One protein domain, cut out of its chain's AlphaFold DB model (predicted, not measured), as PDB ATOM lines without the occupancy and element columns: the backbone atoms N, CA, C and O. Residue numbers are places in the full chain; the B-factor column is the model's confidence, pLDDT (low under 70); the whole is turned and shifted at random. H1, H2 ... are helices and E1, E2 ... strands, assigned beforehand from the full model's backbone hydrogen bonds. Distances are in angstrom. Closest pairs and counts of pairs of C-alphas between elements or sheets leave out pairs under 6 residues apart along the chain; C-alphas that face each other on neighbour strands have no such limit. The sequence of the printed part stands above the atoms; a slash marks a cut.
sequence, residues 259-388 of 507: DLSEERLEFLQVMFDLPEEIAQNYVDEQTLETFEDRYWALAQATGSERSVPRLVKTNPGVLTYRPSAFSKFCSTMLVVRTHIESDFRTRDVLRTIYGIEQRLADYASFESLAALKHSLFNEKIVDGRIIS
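Overview. This is residues 259 to 388 of the 507 residues of an uncharacterized protein of Nanoarchaeota archaeon (UniProt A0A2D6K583). This is a rod of helices: the four longer ones, H1, H3, H6 and H9, run the same way roughly along it, staggered from one end toward the other. The short helices H4 and H8 pack together near the middle, H2 packs on H1, H7 folds back from H6, and the small strand hairpin E1 and E2 lies at the far end. The 130 printed residues hold nine named helices, H1 to H9, followed by two strands, E1 and E2, in one antiparallel sheet; the class is mostly helix. The whole is compact, with a radius of gyration of the C-alphas of 16.1 A, and spans 58 by 24 by 21 A.

Along the chain. Find C-alpha 259 at (166.873, 153.298, 120.289); from there H1 runs to residue 272, 19.7 A. Next come H2, residues 276 to 279, and H3, residues 288 to 302, 21.0 A long. H4 is residues 307 to 314 and H5 residues 316 to 320. Look for C-alpha 323 at (172.991, 165.919, 141.554), where H6 begins, and follow it 27.8 A to residue 342. H7 is residues 347 to 354, H8 residues 360 to 363, and H9 residues 366 to 378, 18.1 A. E1 is residues 380 to 382; E2, residues 385 to 387, ends at C-alpha 387, (204.155, 183.914, 147.591).

Arrangement. Start at H1, whose residues 265 to 269 alone touch H2, closest at C-alphas 268 and 279, 5.7 A. H1 and H3 only just touch, with 3 pairs of C-alphas within 8 A, closest 264 and 288 at 5.6 A. H4 touches H1 about perpendicular, at 74 degrees, with C-alphas 272 and 309 closest at 4.2 A. H3 touches H6 with residues 297 to 302 alone, at a shallow tilt of 23 degrees, the same way; C-alphas 301 and 334 are closest, 4.8 A. H5 is close to H4 but not clearly touching, C-alphas 312 and 318 being closest at 6.8 A. H6 and H7 form a helical hairpin, closest at C-alphas 341 and 347, 5.5 A. H8 touches H4, closest at C-alphas 311 and 360, 5.8 A. H9 touches H6 at a shallow tilt of 28 degrees, the same way, closest at C-alphas 336 and 373, 6.0 A. In the hairpin of E1 and E2, N 385 and O 382 are within hydrogen-bond range at 3.1 A. In H1, H3, H4, H6, H7 and H9 every O i to N i+4 pair is within range; H5 has 0 of 1, but 2 of 2 O i to N i+3 pairs, and H2 and H8 are too short for an O i to N i+4 pair.

Size, cuts and confidence. The two farthest C-alphas, of Asp 259 and Asp 383, are 58.0 A apart. The printed part has no cut, and no link is long. Mean pLDDT of the printed part is 71.3, with residues 373 to 388 among the 43 under 70.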
ATOM      1  N   ASP A 259     166.765 152.012 120.994       54.88
ATOM      2  CA  ASP A 259     166.873 153.298 120.289       54.88
ATOM      3  C   ASP A 259     167.384 154.436 121.202       54.88
ATOM      4  O   ASP A 259     168.161 155.286 120.780       54.88
ATOM      5  N   LEU A 260     167.032 154.418 122.496       59.47
ATOM      6  CA  LEU A 260     167.475 155.434 123.464       59.47
ATOM      7  C   LEU A 260     168.919 155.214 123.934       59.47
ATOM      8  O   LEU A 260     169.531 156.142 124.462       59.47
ATOM      9  N   SER A 261     169.456 153.996 123.796       65.12
ATOM     10  CA  SER A 261     170.865 153.724 124.099       65.12
ATOM     11  C   SER A 261     171.798 154.184 122.979       65.12
ATOM     12  O   SER A 261     172.874 154.690 123.285       65.12
ATOM     13  N   GLU A 262     171.380 154.094 121.711       71.31
ATOM     14  CA  GLU A 262     172.172 154.608 120.582       71.31
ATOM     15  C   GLU A 262     172.294 156.138 120.628       71.31
ATOM     16  O   GLU A 262     173.406 156.656 120.554       71.31
ATOM     17  N   GLU A 263     171.197 156.865 120.873       69.62
ATOM     18  CA  GLU A 263     171.218 158.336 120.976       69.62
ATOM     19  C   GLU A 263     172.108 158.841 122.126       69.62
ATOM     20  O   GLU A 263     172.847 159.817 121.985       69.62
ATOM     21  N   ARG A 264     172.083 158.167 123.283       73.50
ATOM     22  CA  ARG A 264     172.945 158.515 124.428       73.50
ATOM     23  C   ARG A 264     174.412 158.226 124.143       73.50
ATOM     24  O   ARG A 264     175.274 158.998 124.561       73.50
ATOM     25  N   LEU A 265     174.697 157.120 123.457       72.00
ATOM     26  CA  LEU A 265     176.055 156.749 123.084       72.00
ATOM     27  C   LEU A 265     176.627 157.764 122.091       72.00
ATOM     28  O   LEU A 265     177.736 158.257 122.301       72.00
ATOM     29  N   GLU A 266     175.851 158.135 121.070       71.81
ATOM     30  CA  GLU A 266     176.222 159.169 120.105       71.81
ATOM     31  C   GLU A 266     176.466 160.509 120.807       71.81
ATOM     32  O   GLU A 266     177.494 161.144 120.579       71.81
ATOM     33  N   PHE A 267     175.594 160.910 121.736       74.94
ATOM     34  CA  PHE A 267     175.787 162.139 122.504       74.94
ATOM     35  C   PHE A 267     177.100 162.128 123.298       74.94
ATOM     36  O   PHE A 267     177.870 163.089 123.249       74.94
ATOM     37  N   LEU A 268     177.395 161.035 124.009       69.75
ATOM     38  CA  LEU A 268     178.633 160.891 124.781       69.75
ATOM     39  C   LEU A 268     179.887 160.948 123.893       69.75
ATOM     40  O   LEU A 268     180.895 161.537 124.289       69.75
ATOM     41  N   GLN A 269     179.826 160.387 122.688       77.38
ATOM     42  CA  GLN A 269     180.937 160.412 121.738       77.38
ATOM     43  C   GLN A 269     181.096 161.775 121.055       77.38
ATOM     44  O   GLN A 269     182.208 162.280 120.958       77.38
ATOM     45  N   VAL A 270     180.008 162.395 120.604       72.12
ATOM     46  CA  VAL A 270     180.049 163.637 119.817       72.12
ATOM     47  C   VAL A 270     180.242 164.857 120.712       72.12
ATOM     48  O   VAL A 270     181.104 165.693 120.445       72.12
ATOM     49  N   MET A 271     179.460 164.969 121.788       74.31
ATOM     50  CA  MET A 271     179.452 166.167 122.630       74.31
ATOM     51  C   MET A 271     180.562 166.160 123.675       74.31
ATOM     52  O   MET A 271     181.091 167.221 124.002       74.31
ATOM     53  N   PHE A 272     180.942 164.990 124.193       72.69
ATOM     54  CA  PHE A 272     182.021 164.876 125.179       72.69
ATOM     55  C   PHE A 272     183.335 164.323 124.607       72.69
ATOM     56  O   PHE A 272     184.314 164.251 125.350       72.69
ATOM     57  N   ASP A 273     183.392 163.989 123.311       80.62
ATOM     58  CA  ASP A 273     184.584 163.429 122.643       80.62
ATOM     59  C   ASP A 273     185.141 162.185 123.370       80.62
ATOM     60  O   ASP A 273     186.359 161.977 123.486       80.62
ATOM     61  N   LEU A 274     184.233 161.374 123.932       76.56
ATOM     62  CA  LEU A 274     184.582 160.135 124.616       76.56
ATOM     63  C   LEU A 274     184.763 159.002 123.596       76.56
ATOM     64  O   LEU A 274     183.904 158.813 122.738       76.56
ATOM     65  N   PRO A 275     185.837 158.198 123.700       82.44
ATOM     66  CA  PRO A 275     185.952 156.955 122.943       82.44
ATOM     67  C   PRO A 275     184.756 156.039 123.207       82.44
ATOM     68  O   PRO A 275     184.288 155.960 124.344       82.44
ATOM     69  N   GLU A 276     184.317 155.300 122.189       81.31
ATOM     70  CA  GLU A 276     183.175 154.379 122.262       81.31
ATOM     71  C   GLU A 276     183.257 153.426 123.462       81.31
ATOM     72  O   GLU A 276     182.313 153.335 124.244       81.31
ATOM     73  N   GLU A 277     184.425 152.816 123.687       83.19
ATOM     74  CA  GLU A 277     184.686 151.914 124.818       83.19
ATOM     75  C   GLU A 277     184.444 152.568 126.189       83.19
ATOM     76  O   GLU A 277     184.029 151.903 127.137       83.19
ATOM     77  N   ILE A 278     184.712 153.873 126.312       78.31
ATOM     78  CA  ILE A 278     184.501 154.630 127.548       78.31
ATOM     79  C   ILE A 278     183.041 155.058 127.643       78.31
ATOM     80  O   ILE A 278     182.431 154.858 128.689       78.31
ATOM     81  N   ALA A 279     182.478 155.611 126.566       76.69
ATOM     82  CA  ALA A 279     181.095 156.074 126.501       76.69
ATOM     83  C   ALA A 279     180.095 154.954 126.836       76.69
ATOM     84  O   ALA A 279     179.146 155.183 127.587       76.69
ATOM     85  N   GLN A 280     180.366 153.726 126.384       80.38
ATOM     86  CA  GLN A 280     179.537 152.556 126.668       80.38
ATOM     87  C   GLN A 280     179.405 152.260 128.170       80.38
ATOM     88  O   GLN A 280     178.368 151.771 128.605       80.38
ATOM     89  N   ASN A 281     180.412 152.597 128.985       82.81
ATOM     90  CA  ASN A 281     180.348 152.396 130.439       82.81
ATOM     91  C   ASN A 281     179.418 153.394 131.144       82.81
ATOM     92  O   ASN A 281     179.085 153.191 132.307       82.81
ATOM     93  N   TYR A 282     179.035 154.480 130.470       78.06
ATOM     94  CA  TYR A 282     178.247 155.568 131.050       78.06
ATOM     95  C   TYR A 282     176.870 155.728 130.404       78.06
ATOM     96  O   TYR A 282     176.020 156.405 130.973       78.06
ATOM     97  N   VAL A 283     176.621 155.100 129.253       79.00
ATOM     98  CA  VAL A 283     175.396 155.272 128.453       79.00
ATOM     99  C   VAL A 283     174.101 155.000 129.235       79.00
ATOM    100  O   VAL A 283     173.110 155.717 129.071       79.00
ATOM    101  N   ASP A 284     174.129 154.014 130.134       76.94
ATOM    102  CA  ASP A 284     172.970 153.582 130.925       76.94
ATOM    103  C   ASP A 284     172.911 154.219 132.324       76.94
ATOM    104  O   ASP A 284     171.935 154.040 133.053       76.94
ATOM    105  N   GLU A 285     173.930 154.992 132.706       75.06
ATOM    106  CA  GLU A 285     174.031 155.584 134.044       75.06
ATOM    107  C   GLU A 285     173.058 156.754 134.240       75.06
ATOM    108  O   GLU A 285     172.616 157.009 135.362       75.06
ATOM    109  N   GLN A 286     172.735 157.504 133.178       73.56
ATOM    110  CA  GLN A 286     171.874 158.694 133.220       73.56
ATOM    111  C   GLN A 286     171.018 158.812 131.943       73.56
ATOM    112  O   GLN A 286     171.247 158.131 130.944       73.56
ATOM    113  N   THR A 287     170.005 159.684 131.966       75.50
ATOM    114  CA  THR A 287     169.198 159.999 130.775       75.50
ATOM    115  C   THR A 287     169.918 160.991 129.856       75.50
ATOM    116  O   THR A 287     170.780 161.743 130.310       75.50
ATOM    117  N   LEU A 288     169.519 161.042 128.578       69.81
ATOM    118  CA  LEU A 288     170.024 162.025 127.609       69.81
ATOM    119  C   LEU A 288     169.829 163.467 128.105       69.81
ATOM    120  O   LEU A 288     170.792 164.224 128.164       69.81
ATOM    121  N   GLU A 289     168.622 163.797 128.576       71.06
ATOM    122  CA  GLU A 289     168.303 165.101 129.182       71.06
ATOM    123  C   GLU A 289     169.271 165.451 130.323       71.06
ATOM    124  O   GLU A 289     169.743 166.578 130.438       71.06
ATOM    125  N   THR A 290     169.640 164.461 131.143       73.38
ATOM    126  CA  THR A 290     170.585 164.679 132.242       73.38
ATOM    127  C   THR A 290     172.009 164.923 131.735       73.38
ATOM    128  O   THR A 290     172.739 165.715 132.330       73.38
ATOM    129  N   PHE A 291     172.439 164.266 130.653       72.19
ATOM    130  CA  PHE A 291     173.740 164.540 130.035       72.19
ATOM    131  C   PHE A 291     173.796 165.936 129.409       72.19
ATOM    132  O   PHE A 291     174.798 166.632 129.589       72.19
ATOM    133  N   GLU A 292     172.721 166.371 128.753       72.44
ATOM    134  CA  GLU A 292     172.579 167.728 128.217       72.44
ATOM    135  C   GLU A 292     172.623 168.784 129.327       72.44
ATOM    136  O   GLU A 292     173.422 169.722 129.262       72.44
ATOM    137  N   ASP A 293     171.842 168.599 130.393       74.12
ATOM    138  CA  ASP A 293     171.839 169.492 131.556       74.12
ATOM    139  C   ASP A 293     173.237 169.606 132.179       74.12
ATOM    140  O   ASP A 293     173.697 170.697 132.536       74.12
ATOM    141  N   ARG A 294     173.953 168.480 132.285       81.56
ATOM    142  CA  ARG A 294     175.328 168.462 132.796       81.56
ATOM    143  C   ARG A 294     176.302 169.163 131.855       81.56
ATOM    144  O   ARG A 294     177.160 169.897 132.345       81.56
ATOM    145  N   TYR A 295     176.174 168.985 130.542       79.06
ATOM    146  CA  TYR A 295     176.996 169.689 129.557       79.06
ATOM    147  C   TYR A 295     176.858 171.208 129.716       79.06
ATOM    148  O   TYR A 295     177.860 171.906 129.892       79.06
ATOM    149  N   TRP A 296     175.624 171.719 129.748       78.00
ATOM    150  CA  TRP A 296     175.367 173.156 129.865       78.00
ATOM    151  C   TRP A 296     175.801 173.728 131.214       78.00
ATOM    152  O   TRP A 296     176.390 174.809 131.268       78.00
ATOM    153  N   ALA A 297     175.591 172.989 132.306       71.44
ATOM    154  CA  ALA A 297     176.071 173.391 133.623       71.44
ATOM    155  C   ALA A 297     177.608 173.470 133.684       71.44
ATOM    156  O   ALA A 297     178.154 174.408 134.271       71.44
ATOM    157  N   LEU A 298     178.314 172.520 133.057       78.94
ATOM    158  CA  LEU A 298     179.774 172.558 132.952       78.94
ATOM    159  C   LEU A 298     180.235 173.714 132.063       78.94
ATOM    160  O   LEU A 298     181.153 174.420 132.465       78.94
ATOM    161  N   ALA A 299     179.583 173.965 130.925       75.19
ATOM    162  CA  ALA A 299     179.907 175.083 130.034       75.19
ATOM    163  C   ALA A 299     179.765 176.436 130.742       75.19
ATOM    164  O   ALA A 299     180.625 177.313 130.626       75.19
ATOM    165  N   GLN A 300     178.704 176.590 131.537       76.62
ATOM    166  CA  GLN A 300     178.503 177.774 132.361       76.62
ATOM    167  C   GLN A 300     179.583 177.908 133.440       76.62
ATOM    168  O   GLN A 300     180.053 179.019 133.688       76.62
ATOM    169  N   ALA A 301     179.982 176.810 134.086       72.94
ATOM    170  CA  ALA A 301     180.999 176.818 135.134       72.94
ATOM    171  C   ALA A 301     182.404 177.111 134.578       72.94
ATOM    172  O   ALA A 301     183.116 177.959 135.119       72.94
ATOM    173  N   THR A 302     182.781 176.494 133.455       74.69
ATOM    174  CA  THR A 302     184.061 176.736 132.768       74.69
ATOM    175  C   THR A 302     184.114 178.105 132.093       74.69
ATOM    176  O   THR A 302     185.198 178.650 131.906       74.69
ATOM    177  N   GLY A 303     182.958 178.678 131.737       72.81
ATOM    178  CA  GLY A 303     182.863 179.896 130.926       72.81
ATOM    179  C   GLY A 303     183.194 179.660 129.448       72.81
ATOM    180  O   GLY A 303     183.423 180.616 128.710       72.81
ATOM    181  N   SER A 304     183.271 178.395 129.023       77.94
ATOM    182  CA  SER A 304     183.661 177.994 127.673       77.94
ATOM    183  C   SER A 304     183.153 176.588 127.367       77.94
ATOM    184  O   SER A 304     183.593 175.605 127.969       77.94
ATOM    185  N   GLU A 305     182.279 176.487 126.364       79.62
ATOM    186  CA  GLU A 305     181.800 175.210 125.818       79.62
ATOM    187  C   GLU A 305     182.956 174.340 125.303       79.62
ATOM    188  O   GLU A 305     182.958 173.128 125.483       79.62
ATOM    189  N   ARG A 306     184.012 174.957 124.755       80.19
ATOM    190  CA  ARG A 306     185.176 174.237 124.207       80.19
ATOM    191  C   ARG A 306     185.980 173.476 125.261       80.19
ATOM    192  O   ARG A 306     186.690 172.531 124.923       80.19
ATOM    193  N   SER A 307     185.894 173.888 126.522       80.06
ATOM    194  CA  SER A 307     186.652 173.287 127.624       80.06
ATOM    195  C   SER A 307     185.936 172.065 128.210       80.06
ATOM    196  O   SER A 307     186.578 171.236 128.856       80.06
ATOM    197  N   VAL A 308     184.623 171.928 127.974       80.69
ATOM    198  CA  VAL A 308     183.781 170.867 128.551       80.69
ATOM    199  C   VAL A 308     184.188 169.471 128.067       80.69
ATOM    200  O   VAL A 308     184.462 168.633 128.928       80.69
ATOM    201  N   PRO A 309     184.335 169.199 126.751       78.06
ATOM    202  CA  PRO A 309     184.725 167.867 126.284       78.06
ATOM    203  C   PRO A 309     186.101 167.466 126.823       78.06
ATOM    204  O   PRO A 309     186.307 166.346 127.278       78.06
ATOM    205  N   ARG A 310     187.048 168.413 126.873       82.50
ATOM    206  CA  ARG A 310     188.419 168.174 127.357       82.50
ATOM    207  C   ARG A 310     188.453 167.827 128.849       82.50
ATOM    208  O   ARG A 310     189.215 166.951 129.264       82.50
ATOM    209  N   LEU A 311     187.625 168.496 129.651       83.50
ATOM    210  CA  LEU A 311     187.496 168.234 131.083       83.50
ATOM    211  C   LEU A 311     186.856 166.865 131.341       83.50
ATOM    212  O   LEU A 311     187.385 166.080 132.126       83.50
ATOM    213  N   VAL A 312     185.779 166.545 130.621       83.62
ATOM    214  CA  VAL A 312     185.081 165.257 130.745       83.62
ATOM    215  C   VAL A 312     185.949 164.101 130.254       83.62
ATOM    216  O   VAL A 312     186.015 163.073 130.913       83.62
ATOM    217  N   LYS A 313     186.719 164.276 129.178       84.06
ATOM    218  CA  LYS A 313     187.692 163.277 128.714       84.06
ATOM    219  C   LYS A 313     188.787 162.990 129.743       84.06
ATOM    220  O   LYS A 313     189.295 161.874 129.801       84.06
ATOM    221  N   THR A 314     189.139 163.982 130.561       83.75
ATOM    222  CA  THR A 314     190.128 163.826 131.638       83.75
ATOM    223  C   THR A 314     189.558 163.047 132.829       83.75
ATOM    224  O   THR A 314     190.267 162.242 133.427       83.75
ATOM    225  N   ASN A 315     188.278 163.246 133.160       80.62
ATOM    226  CA  ASN A 315     187.570 162.455 134.167       80.62
ATOM    227  C   ASN A 315     186.083 162.269 133.798       80.62
ATOM    228  O   ASN A 315     185.236 163.075 134.205       80.62
ATOM    229  N   PRO A 316     185.741 161.180 133.086       79.81
ATOM    230  CA  PRO A 316     184.365 160.917 132.664       79.81
ATOM    231  C   PRO A 316     183.402 160.714 133.843       79.81
ATOM    232  O   PRO A 316     182.209 160.996 133.728       79.81
ATOM    233  N   GLY A 317     183.921 160.314 135.012       80.12
ATOM    234  CA  GLY A 317     183.139 160.108 136.234       80.12
ATOM    235  C   GLY A 317     182.414 161.358 136.745       80.12
ATOM    236  O   GLY A 317     181.471 161.243 137.523       80.12
ATOM    237  N   VAL A 318     182.766 162.561 136.277       80.06
ATOM    238  CA  VAL A 318     182.004 163.781 136.597       80.06
ATOM    239  C   VAL A 318     180.543 163.697 136.120       80.06
ATOM    240  O   VAL A 318     179.641 164.276 136.737       80.06
ATOM    241  N   LEU A 319     180.284 162.925 135.057       77.81
ATOM    242  CA  LEU A 319     178.948 162.716 134.501       77.81
ATOM    243  C   LEU A 319     178.074 161.790 135.357       77.81
ATOM    244  O   LEU A 319     176.855 161.835 135.233       77.81
ATOM    245  N   THR A 320     178.664 161.010 136.267       78.44
ATOM    246  CA  THR A 320     177.930 160.095 137.159       78.44
ATOM    247  C   THR A 320     177.775 160.633 138.577       78.44
ATOM    248  O   THR A 320     177.100 160.029 139.412       78.44
ATOM    249  N   TYR A 321     178.340 161.807 138.878       72.62
ATOM    250  CA  TYR A 321     178.164 162.444 140.184       72.62
ATOM    251  C   TYR A 321     176.687 162.607 140.530       72.62
ATOM    252  O   TYR A 321     175.896 163.042 139.700       72.62
ATOM    253  N   ARG A 322     176.303 162.342 141.780       71.50
ATOM    254  CA  ARG A 322     174.934 162.631 142.238       71.50
ATOM    255  C   ARG A 322     174.617 164.125 142.069       71.50
ATOM    256  O   ARG A 322     175.532 164.939 142.226       71.50
ATOM    257  N   PRO A 323     173.350 164.525 141.846       63.59
ATOM    258  CA  PRO A 323     172.991 165.919 141.554       63.59
ATOM    259  C   PRO A 323     173.563 166.949 142.542       63.59
ATOM    260  O   PRO A 323     174.050 168.004 142.147       63.59
ATOM    261  N   SER A 324     173.586 166.624 143.839       57.69
ATOM    262  CA  SER A 324     174.146 167.495 144.880       57.69
ATOM    263  C   SER A 324     175.673 167.629 144.823       57.69
ATOM    264  O   SER A 324     176.203 168.694 145.135       57.69
ATOM    265  N   ALA A 325     176.387 166.572 144.428       58.91
ATOM    266  CA  ALA A 325     177.839 166.587 144.253       58.91
ATOM    267  C   ALA A 325     178.226 167.315 142.961       58.91
ATOM    268  O   ALA A 325     179.120 168.158 142.978       58.91
ATOM    269  N   PHE A 326     177.492 167.058 141.877       76.00
ATOM    270  CA  PHE A 326     177.669 167.732 140.597       76.00
ATOM    271  C   PHE A 326     177.425 169.244 140.708       76.00
ATOM    272  O   PHE A 326     178.267 170.043 140.309       76.00
ATOM    273  N   SER A 327     176.335 169.656 141.362       67.00
ATOM    274  CA  SER A 327     176.061 171.074 141.617       67.00
ATOM    275  C   SER A 327     177.181 171.741 142.424       67.00
ATOM    276  O   SER A 327     177.666 172.801 142.032       67.00
ATOM    277  N   LYS A 328     177.665 171.101 143.500       58.91
ATOM    278  CA  LYS A 328     178.802 171.618 144.285       58.91
ATOM    279  C   LYS A 328     180.082 171.721 143.464       58.91
ATOM    280  O   LYS A 328     180.832 172.678 143.649       58.91
ATOM    281  N   PHE A 329     180.340 170.752 142.592       72.88
ATOM    282  CA  PHE A 329     181.490 170.760 141.696       72.88
ATOM    283  C   PHE A 329     181.436 171.981 140.768       72.88
ATOM    284  O   PHE A 329     182.343 172.812 140.809       72.88
ATOM    285  N   CYS A 330     180.320 172.179 140.059       73.94
ATOM    286  CA  CYS A 330     180.119 173.332 139.179       73.94
ATOM    287  C   CYS A 330     180.201 174.669 139.933       73.94
ATOM    288  O   CYS A 330     180.874 175.592 139.480       73.94
ATOM    289  N   SER A 331     179.583 174.780 141.115       61.28
ATOM    290  CA  SER A 331     179.687 175.991 141.942       61.28
ATOM    291  C   SER A 331     181.121 176.260 142.402       61.28
ATOM    292  O   SER A 331     181.540 177.412 142.454       61.28
ATOM    293  N   THR A 332     181.895 175.220 142.715       60.84
ATOM    294  CA  THR A 332     183.300 175.365 143.123       60.84
ATOM    295  C   THR A 332     184.164 175.831 141.954       60.84
ATOM    296  O   THR A 332     184.950 176.759 142.128       60.84
ATOM    297  N   MET A 333     183.973 175.264 140.759       77.06
ATOM    298  CA  MET A 333     184.637 175.734 139.537       77.06
ATOM    299  C   MET A 333     184.306 177.197 139.244       77.06
ATOM    300  O   MET A 333     185.209 177.981 138.961       77.06
ATOM    301  N   LEU A 334     183.030 177.578 139.366       74.19
ATOM    302  CA  LEU A 334     182.587 178.952 139.154       74.19
ATOM    303  C   LEU A 334     183.271 179.911 140.133       74.19
ATOM    304  O   LEU A 334     183.787 180.935 139.709       74.19
ATOM    305  N   VAL A 335     183.346 179.558 141.421       69.69
ATOM    306  CA  VAL A 335     184.051 180.359 142.437       69.69
ATOM    307  C   VAL A 335     185.527 180.544 142.082       69.69
ATOM    308  O   VAL A 335     186.036 181.660 142.170       69.69
ATOM    309  N   VAL A 336     186.209 179.477 141.659       69.50
ATOM    310  CA  VAL A 336     187.617 179.533 141.235       69.50
ATOM    311  C   VAL A 336     187.777 180.443 140.014       69.50
ATOM    312  O   VAL A 336     188.619 181.340 140.028       69.50
ATOM    313  N   ARG A 337     186.925 180.288 138.993       78.19
ATOM    314  CA  ARG A 337     186.945 181.134 137.792       78.19
ATOM    315  C   ARG A 337     186.687 182.599 138.126       78.19
ATOM    316  O   ARG A 337     187.461 183.461 137.725       78.19
ATOM    317  N   THR A 338     185.631 182.884 138.884       73.06
ATOM    318  CA  THR A 338     185.283 184.247 139.294       73.06
ATOM    319  C   THR A 338     186.413 184.880 140.093       73.06
ATOM    320  O   THR A 338     186.691 186.057 139.898       73.06
ATOM    321  N   HIS A 339     187.108 184.116 140.938       69.69
ATOM    322  CA  HIS A 339     188.255 184.633 141.673       69.69
ATOM    323  C   HIS A 339     189.404 185.028 140.732       69.69
ATOM    324  O   HIS A 339     189.864 186.167 140.799       69.69
ATOM    325  N   ILE A 340     189.776 184.158 139.784       70.88
ATOM    326  CA  ILE A 340     190.756 184.457 138.719       70.88
ATOM    327  C   ILE A 340     190.348 185.703 137.914       70.88
ATOM    328  O   ILE A 340     191.192 186.499 137.506       70.88
ATOM    329  N   GLU A 341     189.050 185.885 137.676       73.12
ATOM    330  CA  GLU A 341     188.510 186.979 136.871       73.12
ATOM    331  C   GLU A 341     188.309 188.289 137.653       73.12
ATOM    332  O   GLU A 341     188.157 189.329 137.012       73.12
ATOM    333  N   SER A 342     188.300 188.263 138.989       65.44
ATOM    334  CA  SER A 342     187.827 189.378 139.826       65.44
ATOM    335  C   SER A 342     188.751 190.602 139.864       65.44
ATOM    336  O   SER A 342     188.253 191.725 139.916       65.44
ATOM    337  N   ASP A 343     190.072 190.417 139.786       60.47
ATOM    338  CA  ASP A 343     191.051 191.508 139.852       60.47
ATOM    339  C   ASP A 343     191.756 191.713 138.506       60.47
ATOM    340  O   ASP A 343     192.559 190.896 138.059       60.47
ATOM    341  N   PHE A 344     191.491 192.855 137.868       59.72
ATOM    342  CA  PHE A 344     192.069 193.227 136.574       59.72
ATOM    343  C   PHE A 344     193.604 193.276 136.563       59.72
ATOM    344  O   PHE A 344     194.192 193.116 135.498       59.72
ATOM    345  N   ARG A 345     194.262 193.504 137.708       54.78
ATOM    346  CA  ARG A 345     195.731 193.602 137.776       54.78
ATOM    347  C   ARG A 345     196.414 192.241 137.775       54.78
ATOM    348  O   ARG A 345     197.511 192.110 137.240       54.78
ATOM    349  N   THR A 346     195.780 191.244 138.384       61.16
ATOM    350  CA  THR A 346     196.343 189.900 138.579       61.16
ATOM    351  C   THR A 346     195.706 188.852 137.666       61.16
ATOM    352  O   THR A 346     196.269 187.769 137.513       61.16
ATOM    353  N   ARG A 347     194.595 189.187 136.990       72.31
ATOM    354  CA  ARG A 347     193.833 188.309 136.086       72.31
ATOM    355  C   ARG A 347     194.703 187.553 135.089       72.31
ATOM    356  O   ARG A 347     194.558 186.343 134.978       72.31
ATOM    357  N   ASP A 348     195.588 188.224 134.356       73.31
ATOM    358  CA  ASP A 348     196.375 187.558 133.304       73.31
ATOM    359  C   ASP A 348     197.398 186.570 133.884       73.31
ATOM    360  O   ASP A 348     197.601 185.478 133.344       73.31
ATOM    361  N   VAL A 349     197.984 186.906 135.036       71.19
ATOM    362  CA  VAL A 349     198.905 186.031 135.777       71.19
ATOM    363  C   VAL A 349     198.147 184.825 136.330       71.19
ATOM    364  O   VAL A 349     198.531 183.684 136.081       71.19
ATOM    365  N   LEU A 350     197.017 185.060 137.001       68.25
ATOM    366  CA  LEU A 350     196.153 184.006 137.525       68.25
ATOM    367  C   LEU A 350     195.612 183.106 136.418       68.25
ATOM    368  O   LEU A 350     195.591 181.894 136.577       68.25
ATOM    369  N   ARG A 351     195.235 183.651 135.262       77.38
ATOM    370  CA  ARG A 351     194.783 182.852 134.119       77.38
ATOM    371  C   ARG A 351     195.904 181.993 133.545       77.38
ATOM    372  O   ARG A 351     195.647 180.881 133.103       77.38
ATOM    373  N   THR A 352     197.137 182.488 133.571       77.81
ATOM    374  CA  THR A 352     198.303 181.727 133.113       77.81
ATOM    375  C   THR A 352     198.618 180.564 134.054       77.81
ATOM    376  O   THR A 352     198.936 179.475 133.581       77.81
ATOM    377  N   ILE A 353     198.499 180.767 135.370       72.38
ATOM    378  CA  ILE A 353     198.896 179.771 136.377       72.38
ATOM    379  C   ILE A 353     197.748 178.839 136.777       72.38
ATOM    380  O   ILE A 353     197.975 177.663 137.035       72.38
ATOM    381  N   TYR A 354     196.518 179.343 136.826       78.31
ATOM    382  CA  TYR A 354     195.324 178.654 137.330       78.31
ATOM    383  C   TYR A 354     194.232 178.461 136.278       78.31
ATOM    384  O   TYR A 354     193.167 177.933 136.596       78.31
ATOM    385  N   GLY A 355     194.453 178.881 135.032       79.88
ATOM    386  CA  GLY A 355     193.456 178.757 133.975       79.88
ATOM    387  C   GLY A 355     193.062 177.307 133.690       79.88
ATOM    388  O   GLY A 355     193.887 176.390 133.708       79.88
ATOM    389  N   ILE A 356     191.771 177.109 133.409       77.69
ATOM    390  CA  ILE A 356     191.172 175.788 133.158       77.69
ATOM    391  C   ILE A 356     191.861 175.074 131.992       77.69
ATOM    392  O   ILE A 356     192.149 173.886 132.086       77.69
ATOM    393  N   GLU A 357     192.176 175.799 130.916       79.38
ATOM    394  CA  GLU A 357     192.825 175.232 129.726       79.38
ATOM    395  C   GLU A 357     194.234 174.700 130.019       79.38
ATOM    396  O   GLU A 357     194.652 173.698 129.440       79.38
ATOM    397  N   GLN A 358     194.966 175.356 130.922       77.62
ATOM    398  CA  GLN A 358     196.327 174.985 131.304       77.62
ATOM    399  C   GLN A 358     196.351 173.851 132.335       77.62
ATOM    400  O   GLN A 358     197.311 173.084 132.372       77.62
ATOM    401  N   ARG A 359     195.310 173.736 133.173       78.12
ATOM    402  CA  ARG A 359     195.273 172.829 134.333       78.12
ATOM    403  C   ARG A 359     194.060 171.902 134.345       78.12
ATOM    404  O   ARG A 359     193.495 171.634 135.399       78.12
ATOM    405  N   LEU A 360     193.678 171.367 133.184       80.94
ATOM    406  CA  LEU A 360     192.500 170.498 133.030       80.94
ATOM    407  C   LEU A 360     192.416 169.375 134.079       80.94
ATOM    408  O   LEU A 360     191.347 169.156 134.638       80.94
ATOM    409  N   ALA A 361     193.536 168.713 134.392       79.25
ATOM    410  CA  ALA A 361     193.589 167.638 135.388       79.25
ATOM    411  C   ALA A 361     193.204 168.097 136.804       79.25
ATOM    412  O   ALA A 361     192.540 167.358 137.532       79.25
ATOM    413  N   ASP A 362     193.553 169.330 137.172       78.00
ATOM    414  CA  ASP A 362     193.229 169.875 138.489       78.00
ATOM    415  C   ASP A 362     191.760 170.295 138.597       78.00
ATOM    416  O   ASP A 362     191.199 170.313 139.687       78.00
ATOM    417  N   TYR A 363     191.115 170.586 137.466       81.44
ATOM    418  CA  TYR A 363     189.682 170.865 137.402       81.44
ATOM    419  C   TYR A 363     188.828 169.612 137.198       81.44
ATOM    420  O   TYR A 363     187.612 169.704 137.312       81.44
ATOM    421  N   ALA A 364     189.417 168.455 136.887       74.25
ATOM    422  CA  ALA A 364     188.671 167.276 136.450       74.25
ATOM    423  C   ALA A 364     188.015 166.486 137.599       74.25
ATOM    424  O   ALA A 364     187.032 165.783 137.369       74.25
ATOM    425  N   SER A 365     188.515 166.576 138.837       76.00
ATOM    426  CA  SER A 365     187.955 165.858 139.995       76.00
ATOM    427  C   SER A 365     187.660 166.786 141.170       76.00
ATOM    428  O   SER A 365     188.160 167.907 141.249       76.00
ATOM    429  N   PHE A 366     186.818 166.321 142.097       69.19
ATOM    430  CA  PHE A 366     186.439 167.122 143.258       69.19
ATOM    431  C   PHE A 366     187.622 167.330 144.214       69.19
ATOM    432  O   PHE A 366     187.772 168.429 144.746       69.19
ATOM    433  N   GLU A 367     188.475 166.314 144.418       69.25
ATOM    434  CA  GLU A 367     189.652 166.452 145.284       69.25
ATOM    435  C   GLU A 367     190.658 167.451 144.713       69.25
ATOM    436  O   GLU A 367     191.099 168.354 145.427       69.25
ATOM    437  N   SER A 368     190.979 167.330 143.423       69.94
ATOM    438  CA  SER A 368     191.948 168.212 142.775       69.94
ATOM    439  C   SER A 368     191.426 169.642 142.681       69.94
ATOM    440  O   SER A 368     192.165 170.582 142.968       69.94
ATOM    441  N   LEU A 369     190.130 169.823 142.406       71.56
ATOM    442  CA  LEU A 369     189.512 171.145 142.353       71.56
ATOM    443  C   LEU A 369     189.473 171.809 143.736       71.56
ATOM    444  O   LEU A 369     189.665 173.019 143.854       71.56
ATOM    445  N   ALA A 370     189.238 171.032 144.795       65.06
ATOM    446  CA  ALA A 370     189.294 171.535 146.162       65.06
ATOM    447  C   ALA A 370     190.722 171.949 146.554       65.06
ATOM    448  O   ALA A 370     190.894 173.009 147.158       65.06
ATOM    449  N   ALA A 371     191.732 171.161 146.174       65.81
ATOM    450  CA  ALA A 371     193.138 171.508 146.373       65.81
ATOM    451  C   ALA A 371     193.520 172.773 145.589       65.81
ATOM    452  O   ALA A 371     194.098 173.693 146.161       65.81
ATOM    453  N   LEU A 372     193.104 172.870 144.323       71.94
ATOM    454  CA  LEU A 372     193.314 174.041 143.475       71.94
ATOM    455  C   LEU A 372     192.683 175.296 144.080       71.94
ATOM    456  O   LEU A 372     193.330 176.335 144.162       71.94
ATOM    457  N   LYS A 373     191.430 175.196 144.539       68.75
ATOM    458  CA  LYS A 373     190.746 176.285 145.240       68.75
ATOM    459  C   LYS A 373     191.510 176.687 146.498       68.75
ATOM    460  O   LYS A 373     191.665 177.872 146.758       68.75
ATOM    461  N   HIS A 374     191.977 175.727 147.287       65.88
ATOM    462  CA  HIS A 374     192.737 176.024 148.493       65.88
ATOM    463  C   HIS A 374     194.056 176.742 148.169       65.88
ATOM    464  O   HIS A 374     194.355 177.745 148.805       65.88
ATOM    465  N   SER A 375     194.810 176.288 147.164       65.44
ATOM    466  CA  SER A 375     196.024 176.974 146.697       65.44
ATOM    467  C   SER A 375     195.720 178.386 146.203       65.44
ATOM    468  O   SER A 375     196.302 179.339 146.700       65.44
ATOM    469  N   LEU A 376     194.736 178.543 145.314       69.44
ATOM    470  CA  LEU A 376     194.376 179.838 144.737       69.44
ATOM    471  C   LEU A 376     193.992 180.877 145.801       69.44
ATOM    472  O   LEU A 376     194.407 182.024 145.714       69.44
ATOM    473  N   PHE A 377     193.192 180.485 146.794       65.12
ATOM    474  CA  PHE A 377     192.694 181.410 147.817       65.12
ATOM    475  C   PHE A 377     193.698 181.681 148.942       65.12
ATOM    476  O   PHE A 377     193.504 182.630 149.701       65.12
ATOM    477  N   ASN A 378     194.746 180.865 149.054       57.78
ATOM    478  CA  ASN A 378     195.806 181.053 150.041       57.78
ATOM    479  C   ASN A 378     197.071 181.670 149.445       57.78
ATOM    480  O   ASN A 378     197.967 182.046 150.189       57.78
ATOM    481  N   GLU A 379     197.180 181.787 148.125       55.28
ATOM    482  CA  GLU A 379     198.324 182.423 147.485       55.28
ATOM    483  C   GLU A 379     198.089 183.925 147.316       55.28
ATOM    484  O   GLU A 379     197.177 184.361 146.613       55.28
ATOM    485  N   LYS A 380     198.944 184.750 147.932       47.44
ATOM    486  CA  LYS A 380     198.981 186.190 147.653       47.44
ATOM    487  C   LYS A 380     199.911 186.456 146.472       47.44
ATOM    488  O   LYS A 380     201.077 186.062 146.481       47.44
ATOM    489  N   ILE A 381     199.401 187.177 145.473       48.19
ATOM    490  CA  ILE A 381     200.200 187.658 144.343       48.19
ATOM    491  C   ILE A 381     200.714 189.055 144.666       48.19
ATOM    492  O   ILE A 381     199.947 190.016 144.705       48.19
ATOM    493  N   VAL A 382     202.026 189.169 144.855       46.97
ATOM    494  CA  VAL A 382     202.726 190.453 144.972       46.97
ATOM    495  C   VAL A 382     203.655 190.572 143.766       46.97
ATOM    496  O   VAL A 382     204.442 189.666 143.498       46.97
ATOM    497  N   ASP A 383     203.515 191.649 142.990       42.25
ATOM    498  CA  ASP A 383     204.331 191.937 141.798       42.25
ATOM    499  C   ASP A 383     204.433 190.777 140.780       42.25
ATOM    500  O   ASP A 383     205.478 190.533 140.174       42.25
ATOM    501  N   GLY A 384     203.337 190.033 140.582       42.88
ATOM    502  CA  GLY A 384     203.261 188.953 139.589       42.88
ATOM    503  C   GLY A 384     203.962 187.650 139.988       42.88
ATOM    504  O   GLY A 384     204.167 186.789 139.133       42.88
ATOM    505  N   ARG A 385     204.326 187.480 141.266       41.00
ATOM    506  CA  ARG A 385     204.872 186.230 141.814       41.00
ATOM    507  C   ARG A 385     203.942 185.651 142.876       41.00
ATOM    508  O   ARG A 385     203.359 186.394 143.661       41.00
ATOM    509  N   ILE A 386     203.831 184.323 142.890       44.28
ATOM    510  CA  ILE A 386     203.142 183.569 143.939       44.28
ATOM    511  C   ILE A 386     204.041 183.551 145.171       44.28
ATOM    512  O   ILE A 386     205.148 183.018 145.117       44.28
ATOM    513  N   ILE A 387     203.563 184.123 146.272       48.22
ATOM    514  CA  ILE A 387     204.155 183.914 147.591       48.22
ATOM    515  C   ILE A 387     203.313 182.820 148.248       48.22
ATOM    516  O   ILE A 387     202.161 183.065 148.610       48.22
ATOM    517  N   SER A 388     203.838 181.592 148.330       42.47
ATOM    518  CA  SER A 388     203.137 180.508 149.026       42.47
ATOM    519  C   SER A 388     203.165 180.769 150.530       42.47
ATOM    520  O   SER A 388     204.230 180.942 151.125       42.47
TER     521      SER A 388